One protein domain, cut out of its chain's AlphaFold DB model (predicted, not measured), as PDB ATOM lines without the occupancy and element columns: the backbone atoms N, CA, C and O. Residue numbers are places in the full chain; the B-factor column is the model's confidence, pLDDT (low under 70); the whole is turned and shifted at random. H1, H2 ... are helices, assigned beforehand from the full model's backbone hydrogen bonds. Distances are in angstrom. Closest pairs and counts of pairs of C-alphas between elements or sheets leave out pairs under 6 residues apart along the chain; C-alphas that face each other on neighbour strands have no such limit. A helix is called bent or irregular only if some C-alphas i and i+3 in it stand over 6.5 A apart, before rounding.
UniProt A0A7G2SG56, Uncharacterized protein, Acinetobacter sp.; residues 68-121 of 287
ATOM      1  N   TYR A  68     145.428 136.655  90.536       81.44
ATOM      2  CA  TYR A  68     144.624 137.737  89.965       81.44
ATOM      3  C   TYR A  68     143.825 137.279  88.743       81.44
ATOM      4  O   TYR A  68     142.644 137.607  88.643       81.44
ATOM      5  N   LYS A  69     144.410 136.444  87.873       81.94
ATOM      6  CA  LYS A  69     143.710 135.850  86.718       81.94
ATOM      7  C   LYS A  69     142.542 134.968  87.155       81.94
ATOM      8  O   LYS A  69     141.458 135.070  86.591       81.94
ATOM      9  N   LYS A  70     142.736 134.159  88.205       83.31
ATOM     10  CA  LYS A  70     141.662 133.358  88.822       83.31
ATOM     11  C   LYS A  70     140.529 134.235  89.353       83.31
ATOM     12  O   LYS A  70     139.375 134.026  89.000       83.31
ATOM     13  N   ARG A  71     140.858 135.269  90.132       82.88
ATOM     14  CA  ARG A  71     139.858 136.204  90.677       82.88
ATOM     15  C   ARG A  71     139.091 136.935  89.580       82.88
ATOM     16  O   ARG A  71     137.883 137.106  89.703       82.88
ATOM     17  N   TYR A  72     139.771 137.334  88.509       83.06
ATOM     18  CA  TYR A  72     139.136 137.987  87.370       83.06
ATOM     19  C   TYR A  72     138.214 137.028  86.605       83.06
ATOM     20  O   TYR A  72     137.072 137.378  86.313       83.06
ATOM     21  N   SER A  73     138.656 135.789  86.352       84.75
ATOM     22  CA  SER A  73     137.815 134.782  85.695       84.75
ATOM     23  C   SER A  73     136.593 134.405  86.527       84.75
ATOM     24  O   SER A  73     135.510 134.236  85.975       84.75
ATOM     25  N   ASP A  74     136.746 134.302  87.847       86.81
ATOM     26  CA  ASP A  74     135.640 133.973  88.747       86.81
ATOM     27  C   ASP A  74     134.656 135.146  88.850       86.81
ATOM     28  O   ASP A  74     133.448 134.943  88.765       86.81
ATOM     29  N   SER A  75     135.162 136.384  88.905       91.38
ATOM     30  CA  SER A  75     134.333 137.593  88.845       91.38
ATOM     31  C   SER A  75     133.552 137.697  87.532       91.38
ATOM     32  O   SER A  75     132.380 138.061  87.546       91.38
ATOM     33  N   SER A  76     134.178 137.376  86.397       88.50
ATOM     34  CA  SER A  76     133.523 137.385  85.083       88.50
ATOM     35  C   SER A  76     132.447 136.298  84.978       88.50
ATOM     36  O   SER A  76     131.344 136.558  84.498       88.50
ATOM     37  N   ARG A  77     132.718 135.096  85.504       90.00
ATOM     38  CA  ARG A  77     131.743 133.994  85.553       90.00
ATOM     39  C   ARG A  77     130.538 134.324  86.427       90.00
ATOM     40  O   ARG A  77     129.410 134.097  85.996       90.00
ATOM     41  N   GLU A  78     130.755 134.886  87.615       92.56
ATOM     42  CA  GLU A  78     129.659 135.325  88.486       92.56
ATOM     43  C   GLU A  78     128.867 136.477  87.856       92.56
ATOM     44  O   GLU A  78     127.641 136.461  87.902       92.56
ATOM     45  N   ALA A  79     129.519 137.429  87.183       90.62
ATOM     46  CA  ALA A  79     128.821 138.493  86.461       90.62
ATOM     47  C   ALA A  79     127.945 137.949  85.318       90.62
ATOM     48  O   ALA A  79     126.798 138.371  85.175       90.62
ATOM     49  N   SER A  80     128.445 136.978  84.543       89.44
ATOM     50  CA  SER A  80     127.657 136.303  83.501       89.44
ATOM     51  C   SER A  80     126.453 135.578  84.098       89.44
ATOM     52  O   SER A  80     125.338 135.732  83.610       89.44
ATOM     53  N   LYS A  81     126.655 134.839  85.194       94.75
ATOM     54  CA  LYS A  81     125.582 134.133  85.900       94.75
ATOM     55  C   LYS A  81     124.519 135.095  86.442       94.75
ATOM     56  O   LYS A  81     123.329 134.854  86.261       94.75
ATOM     57  N   LEU A  82     124.936 136.204  87.056       92.81
ATOM     58  CA  LEU A  82     124.029 137.253  87.529       92.81
ATOM     59  C   LEU A  82     123.257 137.899  86.377       92.81
ATOM     60  O   LEU A  82     122.074 138.202  86.521       92.81
ATOM     61  N   ASN A  83     123.897 138.093  85.224       91.25
ATOM     62  CA  ASN A  83     123.238 138.629  84.040       91.25
ATOM     63  C   ASN A  83     122.196 137.653  83.464       91.25
ATOM     64  O   ASN A  83     121.108 138.076  83.068       91.25
ATOM     65  N   ASP A  84     122.481 136.351  83.474       94.50
ATOM     66  CA  ASP A  84     121.526 135.317  83.063       94.50
ATOM     67  C   ASP A  84     120.317 135.263  84.009       94.50
ATOM     68  O   ASP A  84     119.166 135.212  83.562       94.50
ATOM     69  N   GLU A  85     120.553 135.333  85.322       94.25
ATOM     70  CA  GLU A  85     119.495 135.436  86.332       94.25
ATOM     71  C   GLU A  85     118.663 136.713  86.145       94.25
ATOM     72  O   GLU A  85     117.432 136.655  86.126       94.25
ATOM     73  N   MET A  86     119.309 137.857  85.914       90.00
ATOM     74  CA  MET A  86     118.631 139.127  85.648       90.00
ATOM     75  C   MET A  86     117.781 139.059  84.376       90.00
ATOM     76  O   MET A  86     116.641 139.518  84.366       90.00
ATOM     77  N   THR A  87     118.297 138.443  83.313       92.50
ATOM     78  CA  THR A  87     117.575 138.268  82.045       92.50
ATOM     79  C   THR A  87     116.342 137.388  82.227       92.50
ATOM     80  O   THR A  87     115.284 137.695  81.676       92.50
ATOM     81  N   ARG A  88     116.434 136.345  83.062       93.62
ATOM     82  CA  ARG A  88     115.285 135.508  83.445       93.62
ATOM     83  C   ARG A  88     114.255 136.258  84.287       93.62
ATOM     84  O   ARG A  88     113.064 136.010  84.127       93.62
ATOM     85  N   LEU A  89     114.685 137.157  85.172       92.69
ATOM     86  CA  LEU A  89     113.794 137.905  86.066       92.69
ATOM     87  C   LEU A  89     113.165 139.141  85.411       92.69
ATOM     88  O   LEU A  89     112.070 139.550  85.801       92.69
ATOM     89  N   LYS A  90     113.811 139.719  84.392       91.88
ATOM     90  CA  LYS A  90     113.386 140.948  83.703       91.88
ATOM     91  C   LYS A  90     111.917 140.942  83.243       91.88
ATOM     92  O   LYS A  90     111.243 141.943  83.488       91.88
ATOM     93  N   PRO A  91     111.366 139.859  82.655       94.56
ATOM     94  CA  PRO A  91     109.956 139.811  82.259       94.56
ATOM     95  C   PRO A  91     108.976 139.909  83.436       94.56
ATOM     96  O   PRO A  91     107.843 140.347  83.253       94.56
ATOM     97  N   PHE A  92     109.399 139.530  84.645       93.19
ATOM     98  CA  PHE A  92     108.562 139.540  85.846       93.19
ATOM     99  C   PHE A  92     108.649 140.852  86.633       93.19
ATOM    100  O   PHE A  92     107.830 141.075  87.521       93.19
ATOM    101  N   VAL A  93     109.585 141.748  86.303       91.25
ATOM    102  CA  VAL A  93     109.753 143.046  86.984       91.25
ATOM    103  C   VAL A  93     108.453 143.862  87.040       91.25
ATOM    104  O   VAL A  93     108.130 144.338  88.128       91.25
ATOM    105  N   PRO A  94     107.651 143.984  85.961       91.69
ATOM    106  CA  PRO A  94     106.385 144.718  86.028       91.69
ATOM    107  C   PRO A  94     105.388 144.108  87.022       91.69
ATOM    108  O   PRO A  94     104.696 144.836  87.732       91.69
ATOM    109  N   LEU A  95     105.341 142.775  87.115       86.19
ATOM    110  CA  LEU A  95     104.486 142.066  88.067       86.19
ATOM    111  C   LEU A  95     104.978 142.263  89.506       86.19
ATOM    112  O   LEU A  95     104.178 142.566  90.388       86.19
ATOM    113  N   LEU A  96     106.289 142.150  89.737       88.00
ATOM    114  CA  LEU A  96     106.905 142.404  91.042       88.00
ATOM    115  C   LEU A  96     106.685 143.851  91.493       88.00
ATOM    116  O   LEU A  96     106.451 144.109  92.671       88.00
ATOM    117  N   GLU A  97     106.718 144.807  90.567       88.44
ATOM    118  CA  GLU A  97     106.441 146.204  90.879       88.44
ATOM    119  C   GLU A  97     104.957 146.446  91.183       88.44
ATOM    120  O   GLU A  97     104.646 147.200  92.107       88.44
ATOM    121  N   ALA A  98     104.043 145.789  90.463       87.12
ATOM    122  CA  ALA A  98     102.614 145.814  90.771       87.12
ATOM    123  C   ALA A  98     102.331 145.215  92.160       87.12
ATOM    124  O   ALA A  98     101.645 145.838  92.963       87.12
ATOM    125  N   MET A  99     102.953 144.080  92.486       85.38
ATOM    126  CA  MET A  99     102.908 143.447  93.810       85.38
ATOM    127  C   MET A  99     103.503 144.328  94.915       85.38
ATOM    128  O   MET A  99     102.991 144.380  96.027       85.38
ATOM    129  N   ARG A 100     104.583 145.060  94.624       86.25
ATOM    130  CA  ARG A 100     105.177 146.011  95.573       86.25
ATOM    131  C   ARG A 100     104.257 147.205  95.843       86.25
ATOM    132  O   ARG A 100     104.289 147.758  96.939       86.25
ATOM    133  N   LYS A 101     103.498 147.649  94.835       86.38
ATOM    134  CA  LYS A 101     102.561 148.780  94.936       86.38
ATOM    135  C   LYS A 101     101.245 148.381  95.602       86.38
ATOM    136  O   LYS A 101     100.688 149.194  96.331       86.38
ATOM    137  N   ASP A 102     100.779 147.158  95.371       84.12
ATOM    138  CA  ASP A 102      99.541 146.627  95.932       84.12
ATOM    139  C   ASP A 102      99.813 145.385  96.793       84.12
ATOM    140  O   ASP A 102      99.967 144.269  96.294       84.12
ATOM    141  N   GLY A 103      99.838 145.583  98.114       79.44
ATOM    142  CA  GLY A 103     100.020 144.494  99.074       79.44
ATOM    143  C   GLY A 103      98.909 143.439  99.025       79.44
ATOM    144  O   GLY A 103      99.174 142.271  99.306       79.44
ATOM    145  N   ASN A 104      97.698 143.806  98.588       77.88
ATOM    146  CA  ASN A 104      96.587 142.859  98.467       77.88
ATOM    147  C   ASN A 104      96.793 141.901  97.286       77.88
ATOM    148  O   ASN A 104      96.349 140.756  97.336       77.88
ATOM    149  N   LEU A 105      97.505 142.336  96.239       80.75
ATOM    150  CA  LEU A 105      97.851 141.481  95.104       80.75
ATOM    151  C   LEU A 105      98.840 140.383  95.513       80.75
ATOM    152  O   LEU A 105      98.727 139.250  95.050       80.75
ATOM    153  N   VAL A 106      99.782 140.692  96.411       86.19
ATOM    154  CA  VAL A 106     100.712 139.695  96.975       86.19
ATOM    155  C   VAL A 106      99.953 138.645  97.770       86.19
ATOM    156  O   VAL A 106     100.191 137.452  97.594       86.19
ATOM    157  N   GLU A 107      99.034 139.080  98.630       80.19
ATOM    158  CA  GLU A 107      98.219 138.170  99.430       80.19
ATOM    159  C   GLU A 107      97.327 137.303  98.542       80.19
ATOM    160  O   GLU A 107      97.298 136.090  98.720       80.19
ATOM    161  N   HIS A 108      96.717 137.886  97.507       79.50
ATOM    162  CA  HIS A 108      95.912 137.149  96.538       79.50
ATOM    163  C   HIS A 108      96.723 136.106  95.758       79.50
ATOM    164  O   HIS A 108      96.276 134.975  95.602       79.50
ATOM    165  N   VAL A 109      97.929 136.444  95.295       81.94
ATOM    166  CA  VAL A 109      98.793 135.496  94.573       81.94
ATOM    167  C   VAL A 109      99.328 134.408  95.503       81.94
ATOM    168  O   VAL A 109      99.407 133.246  95.108       81.94
ATOM    169  N   LYS A 110      99.651 134.745  96.754       84.25
ATOM    170  CA  LYS A 110     100.043 133.760  97.769       84.25
ATOM    171  C   LYS A 110      98.891 132.805  98.083       84.25
ATOM    172  O   LYS A 110      99.108 131.599  98.124       84.25
ATOM    173  N   ASP A 111      97.687 133.334  98.264       79.69
ATOM    174  CA  ASP A 111      96.466 132.561  98.486       79.69
ATOM    175  C   ASP A 111      96.166 131.657  97.281       79.69
ATOM    176  O   ASP A 111      95.911 130.468  97.445       79.69
ATOM    177  N   TYR A 112      96.335 132.173  96.060       79.56
ATOM    178  CA  TYR A 112      96.214 131.402  94.822       79.56
ATOM    179  C   TYR A 112      97.207 130.231  94.770       79.56
ATOM    180  O   TYR A 112      96.810 129.109  94.462       79.56
ATOM    181  N   LEU A 113      98.486 130.461  95.100       81.75
ATOM    182  CA  LEU A 113      99.512 129.410  95.099       81.75
ATOM    183  C   LEU A 113      99.307 128.366  96.206       81.75
ATOM    184  O   LEU A 113      99.584 127.191  95.980       81.75
ATOM    185  N   VAL A 114      98.865 128.778  97.397       81.75
ATOM    186  CA  VAL A 114      98.716 127.884  98.561       81.75
ATOM    187  C   VAL A 114      97.399 127.111  98.512       81.75
ATOM    188  O   VAL A 114      97.381 125.916  98.790       81.75
ATOM    189  N   ASN A 115      96.308 127.773  98.128       77.12
ATOM    190  CA  ASN A 115      94.953 127.220  98.157       77.12
ATOM    191  C   ASN A 115      94.437 126.798  96.768       77.12
ATOM    192  O   ASN A 115      93.250 126.516  96.608       77.12
ATOM    193  N   GLY A 116      95.321 126.713  95.766       66.56
ATOM    194  CA  GLY A 116      95.040 126.059  94.483       66.56
ATOM    195  C   GLY A 116      94.167 126.862  93.518       66.56
ATOM    196  O   GLY A 116      93.482 126.281  92.681       66.56
ATOM    197  N   GLY A 117      94.178 128.189  93.629       60.91
ATOM    198  CA  GLY A 117      93.489 129.065  92.689       60.91
ATOM    199  C   GLY A 117      91.969 128.965  92.691       60.91
ATOM    200  O   GLY A 117      91.341 129.248  91.670       60.91
ATOM    201  N   ALA A 118      91.373 128.592  93.828       60.91
ATOM    202  CA  ALA A 118      89.937 128.739  94.010       60.91
ATOM    203  C   ALA A 118      89.537 130.190  93.667       60.91
ATOM    204  O   ALA A 118      90.213 131.126  94.115       60.91
ATOM    205  N   PRO A 119      88.490 130.399  92.846       60.38
ATOM    206  CA  PRO A 119      88.047 131.739  92.486       60.38
ATOM    207  C   PRO A 119      87.805 132.540  93.762       60.38
ATOM    208  O   PRO A 119      87.377 131.975  94.772       60.38
ATOM    209  N   ALA A 120      88.116 133.841  93.726       61.31
ATOM    210  CA  ALA A 120      87.930 134.722  94.870       61.31
ATOM    211  C   ALA A 120      86.534 134.476  95.452       61.31
ATOM    212  O   ALA A 120      85.542 134.735  94.771       61.31
ATOM    213  N   LYS A 121      86.487 133.917  96.674       67.19
ATOM    214  CA  LYS A 121      85.237 133.558  97.354       67.19
ATOM    215  C   LYS A 121      84.273 134.719  97.194       67.19
ATOM    216  O   LYS A 121      84.637 135.859  97.524       67.19
TER     217      LYS A 121
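This is residues 68 to 121 of the 287 residues of an uncharacterized protein of Acinetobacter sp. (UniProt A0A7G2SG56). One long free arm, H1a, leads through a bend into short H1b, which makes a corner with H2, set crosswise to H1a at the far end. The printed part has 54 residues, 47 of them in the helices H1 then H2, with no named strand; its class is all helix, and it is extended, with a radius of gyration of the C-alphas of 18.1 A and spans of 60 by 22 by 15 A.

Find C-alpha 68 at (144.624, 137.737, 89.965), where H1, residues 68 to 101, begins. By hydrogen bonds one helix, it is bent: C-alphas 91 and 94 are 7.1 A apart. H1a, residues 68 to 91, spans 35.6 A and is irregular, C-alphas 88 and 91 being 7.0 A apart; H1b holds residues 94 to 101. H2, residues 103 to 115, runs 18.0 A to C-alpha 115 at (94.953, 127.220, 98.157).

H1a and H1b are about perpendicular, at 80 degrees. H1b and H2 touch only at the corner, at a steep tilt of 65 degrees, opposite ways; the closest C-alphas, Met 99 and Val 106, are 5.4 A apart. H1a and H2 are apart. Every O i to N i+4 pair is within hydrogen-bond range in H1b and H2, 19 of 20 in H1a.

C-alphas 68 and 121, the farthest apart, are 60.0 A apart. The printed part has no cut; residues 116 to 121 have pLDDT under 70.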